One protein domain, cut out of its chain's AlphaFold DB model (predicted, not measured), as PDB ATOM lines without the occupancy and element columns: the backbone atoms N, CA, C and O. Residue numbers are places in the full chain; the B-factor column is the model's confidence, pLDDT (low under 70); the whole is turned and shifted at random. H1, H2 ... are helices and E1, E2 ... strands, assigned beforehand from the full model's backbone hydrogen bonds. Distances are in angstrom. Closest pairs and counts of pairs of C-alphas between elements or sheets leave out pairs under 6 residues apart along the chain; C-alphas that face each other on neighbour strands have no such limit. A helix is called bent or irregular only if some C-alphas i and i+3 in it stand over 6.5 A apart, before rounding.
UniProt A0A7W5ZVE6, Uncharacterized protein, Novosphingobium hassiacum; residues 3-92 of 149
ATOM      1  N   PHE A   3     -26.600  41.615  24.309       97.00
ATOM      2  CA  PHE A   3     -26.501  40.188  24.623       97.00
ATOM      3  C   PHE A   3     -27.195  39.374  23.536       97.00
ATOM      4  O   PHE A   3     -28.388  39.572  23.324       97.00
ATOM      5  N   SER A   4     -26.471  38.469  22.877       96.56
ATOM      6  CA  SER A   4     -27.022  37.548  21.875       96.56
ATOM      7  C   SER A   4     -26.822  36.090  22.270       96.56
ATOM      8  O   SER A   4     -25.822  35.748  22.886       96.56
ATOM      9  N   ALA A   5     -27.762  35.223  21.905       96.88
ATOM     10  CA  ALA A   5     -27.652  33.776  22.057       96.88
ATOM     11  C   ALA A   5     -27.415  33.103  20.700       96.88
ATOM     12  O   ALA A   5     -28.080  33.422  19.708       96.88
ATOM     13  N   ILE A   6     -26.459  32.175  20.669       96.31
ATOM     14  CA  ILE A   6     -25.958  31.498  19.470       96.31
ATOM     15  C   ILE A   6     -26.082  29.989  19.678       96.31
ATOM     16  O   ILE A   6     -25.560  29.467  20.659       96.31
ATOM     17  N   ALA A   7     -26.722  29.293  18.736       94.31
ATOM     18  CA  ALA A   7     -26.955  27.845  18.805       94.31
ATOM     19  C   ALA A   7     -26.547  27.081  17.527       94.31
ATOM     20  O   ALA A   7     -26.837  25.893  17.405       94.31
ATOM     21  N   ASP A   8     -25.896  27.736  16.554       92.44
ATOM     22  CA  ASP A   8     -25.445  27.071  15.322       92.44
ATOM     23  C   ASP A   8     -24.248  26.143  15.620       92.44
ATOM     24  O   ASP A   8     -23.165  26.638  15.949       92.44
ATOM     25  N   PRO A   9     -24.377  24.811  15.458       91.19
ATOM     26  CA  PRO A   9     -23.305  23.875  15.792       91.19
ATOM     27  C   PRO A   9     -22.033  24.056  14.952       91.19
ATOM     28  O   PRO A   9     -20.935  23.798  15.446       91.19
ATOM     29  N   LYS A  10     -22.153  24.488  13.686       91.56
ATOM     30  CA  LYS A  10     -20.994  24.714  12.807       91.56
ATOM     31  C   LYS A  10     -20.199  25.926  13.271       91.56
ATOM     32  O   LYS A  10     -18.970  25.881  13.280       91.56
ATOM     33  N   LEU A  11     -20.904  26.983  13.672       93.62
ATOM     34  CA  LEU A  11     -20.305  28.187  14.238       93.62
ATOM     35  C   LEU A  11     -19.669  27.878  15.594       93.62
ATOM     36  O   LEU A  11     -18.501  28.192  15.794       93.62
ATOM     37  N   LEU A  12     -20.387  27.200  16.497       92.88
ATOM     38  CA  LEU A  12     -19.888  26.876  17.838       92.88
ATOM     39  C   LEU A  12     -18.657  25.951  17.812       92.88
ATOM     40  O   LEU A  12     -17.807  26.041  18.695       92.88
ATOM     41  N   ALA A  13     -18.500  25.116  16.781       92.44
ATOM     42  CA  ALA A  13     -17.284  24.327  16.566       92.44
ATOM     43  C   ALA A  13     -16.052  25.166  16.156       92.44
ATOM     44  O   ALA A  13     -14.921  24.715  16.323       92.44
ATOM     45  N   ARG A  14     -16.260  26.373  15.615       94.00
ATOM     46  CA  ARG A  14     -15.229  27.326  15.150       94.00
ATOM     47  C   ARG A  14     -15.406  28.698  15.813       94.00
ATOM     48  O   ARG A  14     -15.159  29.736  15.202       94.00
ATOM     49  N   PHE A  15     -15.861  28.701  17.066       93.19
ATOM     50  CA  PHE A  15     -16.344  29.910  17.730       93.19
ATOM     51  C   PHE A  15     -15.275  31.004  17.844       93.19
ATOM     52  O   PHE A  15     -15.559  32.158  17.541       93.19
ATOM     53  N   ASP A  16     -14.039  30.648  18.206       93.56
ATOM     54  CA  ASP A  16     -12.945  31.620  18.352       93.56
ATOM     55  C   ASP A  16     -12.569  32.283  17.020       93.56
ATOM     56  O   ASP A  16     -12.302  33.484  16.965       93.56
ATOM     57  N   GLU A  17     -12.591  31.513  15.929       96.88
ATOM     58  CA  GLU A  17     -12.359  32.027  14.580       96.88
ATOM     59  C   GLU A  17     -13.467  33.006  14.175       96.88
ATOM     60  O   GLU A  17     -13.193  34.134  13.759       96.88
ATOM     61  N   TRP A  18     -14.724  32.592  14.347       96.81
ATOM     62  CA  TRP A  18     -15.884  33.432  14.072       96.81
ATOM     63  C   TRP A  18     -15.858  34.721  14.902       96.81
ATOM     64  O   TRP A  18     -16.064  35.805  14.358       96.81
ATOM     65  N   LEU A  19     -15.533  34.626  16.195       97.00
ATOM     66  CA  LEU A  19     -15.465  35.772  17.097       97.00
ATOM     67  C   LEU A  19     -14.343  36.742  16.701       97.00
ATOM     68  O   LEU A  19     -14.526  37.961  16.754       97.00
ATOM     69  N   GLY A  20     -13.196  36.215  16.262       98.19
ATOM     70  CA  GLY A  20     -12.100  37.008  15.710       98.19
ATOM     71  C   GLY A  20     -12.526  37.797  14.470       98.19
ATOM     72  O   GLY A  20     -12.308  39.010  14.401       98.19
ATOM     73  N   ASN A  21     -13.204  37.133  13.532       97.94
ATOM     74  CA  ASN A  21     -13.714  37.754  12.307       97.94
ATOM     75  C   ASN A  21     -14.793  38.808  12.603       97.94
ATOM     76  O   ASN A  21     -14.743  39.908  12.050       97.94
ATOM     77  N   LEU A  22     -15.718  38.511  13.520       97.81
ATOM     78  CA  LEU A  22     -16.754  39.439  13.981       97.81
ATOM     79  C   LEU A  22     -16.127  40.704  14.580       97.81
ATOM     80  O   LEU A  22     -16.508  41.820  14.228       97.81
ATOM     81  N   SER A  23     -15.144  40.530  15.468       98.25
ATOM     82  CA  SER A  23     -14.419  41.631  16.108       98.25
ATOM     83  C   SER A  23     -13.717  42.514  15.075       98.25
ATOM     84  O   SER A  23     -13.842  43.738  15.127       98.25
ATOM     85  N   ALA A  24     -13.024  41.914  14.103       98.12
ATOM     86  CA  ALA A  24     -12.349  42.653  13.038       98.12
ATOM     87  C   ALA A  24     -13.344  43.440  12.167       98.12
ATOM     88  O   ALA A  24     -13.135  44.630  11.919       98.12
ATOM     89  N   PHE A  25     -14.446  42.800  11.762       98.00
ATOM     90  CA  PHE A  25     -15.499  43.424  10.963       98.00
ATOM     91  C   PHE A  25     -16.126  44.620  11.685       98.00
ATOM     92  O   PHE A  25     -16.200  45.715  11.128       98.00
ATOM     93  N   LEU A  26     -16.517  44.439  12.951       98.25
ATOM     94  CA  LEU A  26     -17.127  45.499  13.750       98.25
ATOM     95  C   LEU A  26     -16.177  46.677  13.959       98.25
ATOM     96  O   LEU A  26     -16.596  47.818  13.804       98.25
ATOM     97  N   ARG A  27     -14.898  46.432  14.259       98.31
ATOM     98  CA  ARG A  27     -13.915  47.510  14.473       98.31
ATOM     99  C   ARG A  27     -13.654  48.324  13.211       98.31
ATOM    100  O   ARG A  27     -13.583  49.551  13.290       98.31
ATOM    101  N   LEU A  28     -13.534  47.659  12.060       98.06
ATOM    102  CA  LEU A  28     -13.418  48.332  10.765       98.06
ATOM    103  C   LEU A  28     -14.667  49.174  10.484       98.06
ATOM    104  O   LEU A  28     -14.568  50.335  10.086       98.06
ATOM    105  N   GLY A  29     -15.837  48.595  10.735       98.00
ATOM    106  CA  GLY A  29     -17.134  49.234  10.598       98.00
ATOM    107  C   GLY A  29     -17.312  50.480  11.462       98.00
ATOM    108  O   GLY A  29     -17.685  51.531  10.956       98.00
ATOM    109  N   ILE A  30     -16.961  50.402  12.746       98.38
ATOM    110  CA  ILE A  30     -17.014  51.536  13.679       98.38
ATOM    111  C   ILE A  30     -16.151  52.696  13.166       98.38
ATOM    112  O   ILE A  30     -16.613  53.833  13.115       98.38
ATOM    113  N   SER A  31     -14.929  52.413  12.706       97.88
ATOM    114  CA  SER A  31     -14.046  53.457  12.177       97.88
ATOM    115  C   SER A  31     -14.556  54.057  10.862       97.88
ATOM    116  O   SER A  31     -14.533  55.273  10.700       97.88
ATOM    117  N   SER A  32     -15.018  53.226   9.926       97.81
ATOM    118  CA  SER A  32     -15.402  53.658   8.574       97.81
ATOM    119  C   SER A  32     -16.809  54.249   8.468       97.81
ATOM    120  O   SER A  32     -17.031  55.125   7.637       97.81
ATOM    121  N   VAL A  33     -17.753  53.784   9.289       97.69
ATOM    122  CA  VAL A  33     -19.165  54.198   9.252       97.69
ATOM    123  C   VAL A  33     -19.453  55.282  10.285       97.69
ATOM    124  O   VAL A  33     -20.117  56.260   9.957       97.69
ATOM    125  N   LEU A  34     -18.962  55.127  11.520       97.50
ATOM    126  CA  LEU A  34     -19.220  56.092  12.596       97.50
ATOM    127  C   LEU A  34     -18.133  57.166  12.706       97.50
ATOM    128  O   LEU A  34     -18.336  58.165  13.390       97.50
ATOM    129  N   GLY A  35     -16.980  56.975  12.057       97.88
ATOM    130  CA  GLY A  35     -15.852  57.903  12.158       97.88
ATOM    131  C   GLY A  35     -15.163  57.888  13.524       97.88
ATOM    132  O   GLY A  35     -14.448  58.833  13.840       97.88
ATOM    133  N   ILE A  36     -15.373  56.840  14.329       98.06
ATOM    134  CA  ILE A  36     -14.823  56.724  15.686       98.06
ATOM    135  C   ILE A  36     -13.518  55.923  15.641       98.06
ATOM    136  O   ILE A  36     -13.483  54.765  15.212       98.06
ATOM    137  N   GLY A  37     -12.431  56.536  16.097       96.75
ATOM    138  CA  GLY A  37     -11.110  55.931  16.175       96.75
ATOM    139  C   GLY A  37     -11.028  54.805  17.206       96.75
ATOM    140  O   GLY A  37     -11.732  54.779  18.212       96.75
ATOM    141  N   LYS A  38     -10.107  53.863  16.980       94.56
ATOM    142  CA  LYS A  38      -9.888  52.692  17.854       94.56
ATOM    143  C   LYS A  38      -9.548  53.032  19.314       94.56
ATOM    144  O   LYS A  38      -9.744  52.182  20.173       94.56
ATOM    145  N   ASP A  39      -9.020  54.228  19.570       97.06
ATOM    146  CA  ASP A  39      -8.568  54.669  20.894       97.06
ATOM    147  C   ASP A  39      -9.665  55.465  21.638       97.06
ATOM    148  O   ASP A  39      -9.476  55.868  22.782       97.06
ATOM    149  N   GLU A  40     -10.825  55.682  21.006       97.75
ATOM    150  CA  GLU A  40     -11.958  56.440  21.565       97.75
ATOM    151  C   GLU A  40     -12.997  55.548  22.265       97.75
ATOM    152  O   GLU A  40     -13.906  56.042  22.938       97.75
ATOM    153  N   TYR A  41     -12.867  54.225  22.126       98.38
ATOM    154  CA  TYR A  41     -13.769  53.247  22.724       98.38
ATOM    155  C   TYR A  41     -13.045  51.950  23.087       98.38
ATOM    156  O   TYR A  41     -11.998  51.609  22.539       98.38
ATOM    157  N   THR A  42     -13.656  51.172  23.975       98.06
ATOM    158  CA  THR A  42     -13.338  49.755  24.160       98.06
ATOM    159  C   THR A  42     -14.524  48.924  23.691       98.06
ATOM    160  O   THR A  42     -15.674  49.237  23.991       98.06
ATOM    161  N   LEU A  43     -14.236  47.860  22.944       98.25
ATOM    162  CA  LEU A  43     -15.205  46.850  22.526       98.25
ATOM    163  C   LEU A  43     -14.700  45.496  23.006       98.25
ATOM    164  O   LEU A  43     -13.638  45.045  22.570       98.25
ATOM    165  N   GLU A  44     -15.445  44.879  23.911       97.81
ATOM    166  CA  GLU A  44     -15.143  43.568  24.475       97.81
ATOM    167  C   GLU A  44     -16.242  42.574  24.133       97.81
ATOM    168  O   GLU A  44     -17.427  42.908  24.082       97.81
ATOM    169  N   PHE A  45     -15.832  41.325  23.975       97.44
ATOM    170  CA  PHE A  45     -16.719  40.198  23.762       97.44
ATOM    171  C   PHE A  45     -16.512  39.203  24.892       97.44
ATOM    172  O   PHE A  45     -15.388  38.763  25.131       97.44
ATOM    173  N   ARG A  46     -17.586  38.858  25.602       95.25
ATOM    174  CA  ARG A  46     -17.543  37.877  26.690       95.25
ATOM    175  C   ARG A  46     -18.531  36.750  26.399       95.25
ATOM    176  O   ARG A  46     -19.734  36.936  26.595       95.25
ATOM    177  N   PRO A  47     -18.040  35.601  25.911       94.00
ATOM    178  CA  PRO A  47     -18.843  34.393  25.799       94.00
ATOM    179  C   PRO A  47     -19.307  33.939  27.187       94.00
ATOM    180  O   PRO A  47     -18.561  34.016  28.165       94.00
ATOM    181  N   TYR A  48     -20.542  33.465  27.280       93.19
ATOM    182  CA  TYR A  48     -21.188  33.030  28.506       93.19
ATOM    183  C   TYR A  48     -21.925  31.712  28.269       93.19
ATOM    184  O   TYR A  48     -22.670  31.575  27.303       93.19
ATOM    185  N   GLY A  49     -21.721  30.731  29.148       88.19
ATOM    186  CA  GLY A  49     -22.258  29.371  28.996       88.19
ATOM    187  C   GLY A  49     -21.225  28.321  28.570       88.19
ATOM    188  O   GLY A  49     -21.483  27.131  28.716       88.19
ATOM    189  N   GLN A  50     -20.022  28.734  28.159       82.12
ATOM    190  CA  GLN A  50     -18.894  27.838  27.881       82.12
ATOM    191  C   GLN A  50     -17.678  28.238  28.717       82.12
ATOM    192  O   GLN A  50     -17.238  29.381  28.659       82.12
ATOM    193  N   GLY A  51     -17.135  27.315  29.518       80.31
ATOM    194  CA  GLY A  51     -15.896  27.563  30.265       80.31
ATOM    195  C   GLY A  51     -15.990  28.593  31.401       80.31
ATOM    196  O   GLY A  51     -14.967  28.920  31.990       80.31
ATOM    197  N   VAL A  52     -17.186  29.113  31.713       84.81
ATOM    198  CA  VAL A  52     -17.364  30.225  32.669       84.81
ATOM    199  C   VAL A  52     -17.149  29.794  34.121       84.81
ATOM    200  O   VAL A  52     -16.516  30.510  34.890       84.81
ATOM    201  N   LEU A  53     -17.701  28.640  34.511       86.75
ATOM    202  CA  LEU A  53     -17.603  28.107  35.880       86.75
ATOM    203  C   LEU A  53     -16.805  26.803  35.949       86.75
ATOM    204  O   LEU A  53     -16.211  26.489  36.975       86.75
ATOM    205  N   ILE A  54     -16.833  26.024  34.869       83.25
ATOM    206  CA  ILE A  54     -16.255  24.684  34.778       83.25
ATOM    207  C   ILE A  54     -15.482  24.625  33.458       83.25
ATOM    208  O   ILE A  54     -16.006  25.128  32.458       83.25
ATOM    209  N   PRO A  55     -14.277  24.023  33.419       82.19
ATOM    210  CA  PRO A  55     -13.538  23.840  32.176       82.19
ATOM    211  C   PRO A  55     -14.403  23.168  31.100       82.19
ATOM    212  O   PRO A  55     -15.138  22.226  31.413       82.19
ATOM    213  N   PRO A  56     -14.347  23.633  29.840       76.94
ATOM    214  CA  PRO A  56     -15.144  23.045  28.776       76.94
ATOM    215  C   PRO A  56     -14.728  21.589  28.538       76.94
ATOM    216  O   PRO A  56     -13.542  21.254  28.547       76.94
ATOM    217  N   SER A  57     -15.712  20.719  28.308       78.00
ATOM    218  CA  SER A  57     -15.442  19.350  27.868       78.00
ATOM    219  C   SER A  57     -14.866  19.373  26.448       78.00
ATOM    220  O   SER A  57     -15.434  20.045  25.588       78.00
ATOM    221  N   PRO A  58     -13.795  18.617  26.152       73.69
ATOM    222  CA  PRO A  58     -13.244  18.533  24.802       73.69
ATOM    223  C   PRO A  58     -14.102  17.677  23.854       73.69
ATOM    224  O   PRO A  58     -13.789  17.580  22.672       73.69
ATOM    225  N   ALA A  59     -15.151  17.014  24.356       78.06
ATOM    226  CA  ALA A  59     -15.904  16.020  23.593       78.06
ATOM    227  C   ALA A  59     -16.836  16.620  22.524       78.06
ATOM    228  O   ALA A  59     -17.088  15.967  21.514       78.06
ATOM    229  N   ALA A  60     -17.368  17.827  22.744       79.81
ATOM    230  CA  ALA A  60     -18.278  18.492  21.813       79.81
ATOM    231  C   ALA A  60     -18.371  20.000  22.108       79.81
ATOM    232  O   ALA A  60     -18.226  20.392  23.270       79.81
ATOM    233  N   PRO A  61     -18.652  20.842  21.092       84.69
ATOM    234  CA  PRO A  61     -19.030  22.228  21.336       84.69
ATOM    235  C   PRO A  61     -20.323  22.295  22.172       84.69
ATOM    236  O   PRO A  61     -21.125  21.355  22.148       84.69
ATOM    237  N   PRO A  62     -20.546  23.391  22.916       88.69
ATOM    238  CA  PRO A  62     -21.799  23.601  23.635       88.69
ATOM    239  C   PRO A  62     -22.994  23.652  22.672       88.69
ATOM    240  O   PRO A  62     -22.841  23.937  21.487       88.69
ATOM    241  N   HIS A  63     -24.197  23.407  23.194       91.06
ATOM    242  CA  HIS A  63     -25.434  23.567  22.421       91.06
ATOM    243  C   HIS A  63     -25.809  25.034  22.202       91.06
ATOM    244  O   HIS A  63     -26.414  25.366  21.188       91.06
ATOM    245  N   GLU A  64     -25.459  25.896  23.156       93.56
ATOM    246  CA  GLU A  64     -25.768  27.317  23.120       93.56
ATOM    247  C   GLU A  64     -24.670  28.106  23.840       93.56
ATOM    248  O   GLU A  64     -24.135  27.659  24.860       93.56
ATOM    249  N   VAL A  65     -24.341  29.282  23.308       94.88
ATOM    250  CA  VAL A  65     -23.452  30.261  23.939       94.88
ATOM    251  C   VAL A  65     -24.118  31.627  23.883       94.88
ATOM    252  O   VAL A  65     -24.542  32.084  22.823       94.88
ATOM    253  N   GLY A  66     -24.183  32.294  25.031       96.31
ATOM    254  CA  GLY A  66     -24.482  33.715  25.106       96.31
ATOM    255  C   GLY A  66     -23.234  34.539  24.797       96.31
ATOM    256  O   GLY A  66     -22.144  34.199  25.240       96.31
ATOM    257  N   LEU A  67     -23.366  35.645  24.081       96.69
ATOM    258  CA  LEU A  67     -22.289  36.583  23.803       96.69
ATOM    259  C   LEU A  67     -22.665  37.953  24.358       96.69
ATOM    260  O   LEU A  67     -23.588  38.605  23.873       96.69
ATOM    261  N   MET A  68     -21.931  38.406  25.374       96.88
ATOM    262  CA  MET A  68     -22.006  39.787  25.845       96.88
ATOM    263  C   MET A  68     -21.055  40.651  25.018       96.88
ATOM    264  O   MET A  68     -19.837  40.536  25.149       96.88
ATOM    265  N   THR A  69     -21.609  41.554  24.218       97.94
ATOM    266  CA  THR A  69     -20.858  42.624  23.555       97.94
ATOM    267  C   THR A  69     -20.906  43.868  24.433       97.94
ATOM    268  O   THR A  69     -21.959  44.489  24.628       97.94
ATOM    269  N   LEU A  70     -19.763  44.226  25.006       97.94
ATOM    270  CA  LEU A  70     -19.609  45.353  25.914       97.94
ATOM    271  C   LEU A  70     -18.901  46.490  25.195       97.94
ATOM    272  O   LEU A  70     -17.870  46.292  24.558       97.94
ATOM    273  N   VAL A  71     -19.466  47.683  25.330       98.12
ATOM    274  CA  VAL A  71     -18.927  48.905  24.748       98.12
ATOM    275  C   VAL A  71     -18.754  49.913  25.868       98.12
ATOM    276  O   VAL A  71     -19.696  50.149  26.628       98.12
ATOM    277  N   SER A  72     -17.570  50.506  25.959       97.94
ATOM    278  CA  SER A  72     -17.312  51.689  26.777       97.94
ATOM    279  C   SER A  72     -16.674  52.775  25.916       97.94
ATOM    280  O   SER A  72     -15.944  52.488  24.971       97.94
ATOM    281  N   ALA A  73     -16.987  54.027  26.221       97.75
ATOM    282  CA  ALA A  73     -16.482  55.207  25.530       97.75
ATOM    283  C   ALA A  73     -16.483  56.394  26.504       97.75
ATOM    284  O   ALA A  73     -16.943  56.270  27.643       97.75
ATOM    285  N   ALA A  74     -15.989  57.551  26.059       96.81
ATOM    286  CA  ALA A  74     -15.941  58.761  26.882       96.81
ATOM    287  C   ALA A  74     -17.328  59.232  27.366       96.81
ATOM    288  O   ALA A  74     -17.436  59.814  28.447       96.81
ATOM    289  N   THR A  75     -18.390  58.971  26.594       97.12
ATOM    290  CA  THR A  75     -19.776  59.272  26.977       97.12
ATOM    291  C   THR A  75     -20.708  58.091  26.702       97.12
ATOM    292  O   THR A  75     -20.389  57.197  25.911       97.12
ATOM    293  N   GLN A  76     -21.867  58.079  27.371       97.62
ATOM    294  CA  GLN A  76     -22.872  57.029  27.191       97.62
ATOM    295  C   GLN A  76     -23.449  57.065  25.775       97.62
ATOM    296  O   GLN A  76     -23.660  56.012  25.189       97.62
ATOM    297  N   GLU A  77     -23.634  58.253  25.205       97.50
ATOM    298  CA  GLU A  77     -24.164  58.447  23.857       97.50
ATOM    299  C   GLU A  77     -23.278  57.753  22.813       97.50
ATOM    300  O   GLU A  77     -23.774  56.948  22.029       97.50
ATOM    301  N   VAL A  78     -21.955  57.959  22.878       97.88
ATOM    302  CA  VAL A  78     -20.994  57.304  21.970       97.88
ATOM    303  C   VAL A  78     -21.019  55.782  22.140       97.88
ATOM    304  O   VAL A  78     -21.040  55.041  21.157       97.88
ATOM    305  N   ALA A  79     -21.055  55.290  23.381       98.25
ATOM    306  CA  ALA A  79     -21.156  53.856  23.648       98.25
ATOM    307  C   ALA A  79     -22.471  53.252  23.119       98.25
ATOM    308  O   ALA A  79     -22.469  52.133  22.599       98.25
ATOM    309  N   THR A  80     -23.582  53.982  23.228       97.81
ATOM    310  CA  THR A  80     -24.897  53.566  22.730       97.81
ATOM    311  C   THR A  80     -24.933  53.548  21.200       97.81
ATOM    312  O   THR A  80     -25.433  52.581  20.626       97.81
ATOM    313  N   ASP A  81     -24.343  54.536  20.522       97.69
ATOM    314  CA  ASP A  81     -24.275  54.575  19.055       97.69
ATOM    315  C   ASP A  81     -23.445  53.419  18.483       97.69
ATOM    316  O   ASP A  81     -23.879  52.740  17.548       97.69
ATOM    317  N   ILE A  82     -22.299  53.112  19.098       98.38
ATOM    318  CA  ILE A  82     -21.503  51.931  18.740       98.38
ATOM    319  C   ILE A  82     -22.306  50.644  18.984       98.38
ATOM    320  O   ILE A  82     -22.333  49.764  18.123       98.38
ATOM    321  N   ALA A  83     -22.994  50.513  20.125       97.69
ATOM    322  CA  ALA A  83     -23.794  49.323  20.425       97.69
ATOM    323  C   ALA A  83     -24.936  49.114  19.412       97.69
ATOM    324  O   ALA A  83     -25.167  47.986  18.969       97.69
ATOM    325  N   ARG A  84     -25.607  50.196  18.994       96.69
ATOM    326  CA  ARG A  84     -26.629  50.175  17.936       96.69
ATOM    327  C   ARG A  84     -26.053  49.779  16.586       96.69
ATOM    328  O   ARG A  84     -26.677  48.994  15.878       96.69
ATOM    329  N   TYR A  85     -24.862  50.269  16.246       97.25
ATOM    330  CA  TYR A  85     -24.160  49.854  15.033       97.25
ATOM    331  C   TYR A  85     -23.850  48.350  15.035       97.25
ATOM    332  O   TYR A  85     -24.037  47.677  14.023       97.25
ATOM    333  N   CYS A  86     -23.423  47.798  16.174       97.25
ATOM    334  CA  CYS A  86     -23.136  46.370  16.286       97.25
ATOM    335  C   CYS A  86     -24.383  45.488  16.111       97.25
ATOM    336  O   CYS A  86     -24.251  44.350  15.669       97.25
ATOM    337  N   ASN A  87     -25.575  45.980  16.455       94.12
ATOM    338  CA  ASN A  87     -26.793  45.178  16.587       94.12
ATOM    339  C   ASN A  87     -27.134  44.318  15.337       94.12
ATOM    340  O   ASN A  87     -27.192  43.095  15.481       94.12
ATOM    341  N   PRO A  88     -27.253  44.857  14.103       93.69
ATOM    342  CA  PRO A  88     -27.570  44.034  12.928       93.69
ATOM    343  C   PRO A  88     -26.521  42.953  12.641       93.69
ATOM    344  O   PRO A  88     -26.843  41.851  12.204       93.69
ATOM    345  N   VAL A  89     -25.251  43.258  12.915       95.06
ATOM    346  CA  VAL A  89     -24.136  42.323  12.735       95.06
ATOM    347  C   VAL A  89     -24.200  41.219  13.794       95.06
ATOM    348  O   VAL A  89     -24.051  40.044  13.476       95.06
ATOM    349  N   LEU A  90     -24.516  41.577  15.040       95.19
ATOM    350  CA  LEU A  90     -24.723  40.650  16.156       95.19
ATOM    351  C   LEU A  90     -25.980  39.779  16.025       95.19
ATOM    352  O   LEU A  90     -26.185  38.933  16.891       95.19
ATOM    353  N   LEU A  91     -26.798  39.963  14.984       92.62
ATOM    354  CA  LEU A  91     -27.869  39.037  14.604       92.62
ATOM    355  C   LEU A  91     -27.447  38.042  13.527       92.62
ATOM    356  O   LEU A  91     -27.957  36.924  13.520       92.62
ATOM    357  N   HIS A  92     -26.571  38.461  12.610       93.00
ATOM    358  CA  HIS A  92     -26.458  37.829  11.296       93.00
ATOM    359  C   HIS A  92     -25.032  37.565  10.818       93.00
ATOM    360  O   HIS A  92     -24.860  37.135   9.681       93.00
TER     361      HIS A  92
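What this domain is: This is residues 3 to 92 of the 149 residues of an uncharacterized protein of Novosphingobium hassiacum (UniProt A0A7W5ZVE6). A narrow slab of three antiparallel strands has two long helices, H2 and H3, over one face, while its other face is bare. The long loop between E2 and E3 runs past one end of the slab, where residues 52 to 59 stick out, and the short H1 sits at that same end. The printed part has 90 residues with three named helices and three named strands, in the order E1 H1 H2 E2 E3 H3; the sheet's order is E1 - E3 - E2, and the class is mixed, helices and strands. The whole is elongated, spanning 43 by 23 by 18 A, and only just compact, close to loose, with a radius of gyration of the C-alphas of 14.3 A.

How they stand to each other: The inner strand E3, residues 65 to 73, has E2, residues 41 to 48, as its antiparallel neighbour at 163 degrees, and the two form a hairpin; N 44 and O 70 are 2.9 A apart, within hydrogen-bond range. E1, residues 3 to 6, is the other edge strand, antiparallel to E3 at 150 degrees, with N 67 and O 4 at 2.7 A. H3, residues 76 to 92, is on the sheet at a height of 7.8 A, over E3 and along the strands, at 17 degrees to E3 on the local plane; the closest C-alphas of H3 and E3, those of Ala 79 and Ala 73, are 5.2 A apart. H3 has a kink of 31 degrees near residue 86 and is irregular, with C-alphas 85 and 88 at 7.1 A. H2, residues 15 to 34, is on the same face at a height of 9.0 A, two layers in all, helices on one face of a sheet; it runs slantwise to the strands, only just, at 31 degrees to E3 on the local plane. With its residues 26 to 34 alone H2 touches H3, opposite ways at a steep tilt of 50 degrees, the closest C-alphas being those of Leu 26 and Cys 86, 6.6 A apart. H1, residues 9 to 12, is not on the sheet and is close to H2 but not clearly touching, with the C-alphas of Leu 11 and Trp 18 closest at 6.9 A. E1, H1 and H2, and E2 form a split strand-helix-strand unit, two strands running the same way with E3 between them, its crossover right-handed. Every O i to N i+4 pair is within hydrogen-bond range in H2, and 11 of 13 in H3; H1 is too short for such a pair.

Where its parts are: E1 begins at C-alpha 3, (-26.501, 40.188, 24.623). H2 is 26.8 A from first to last C-alpha, E2 22.3 A, E3 26.0 A and H3 25.2 A. H3 ends at C-alpha 92, (-26.458, 37.829, 11.296).

The domain as a whole: The two C-alphas farthest apart, those of Ala 59 and Thr 75, are 43.6 A apart. The link E2 to E3, 16 residues, is long. The printed part has no cut, and no printed residue is under 70 in pLDDT.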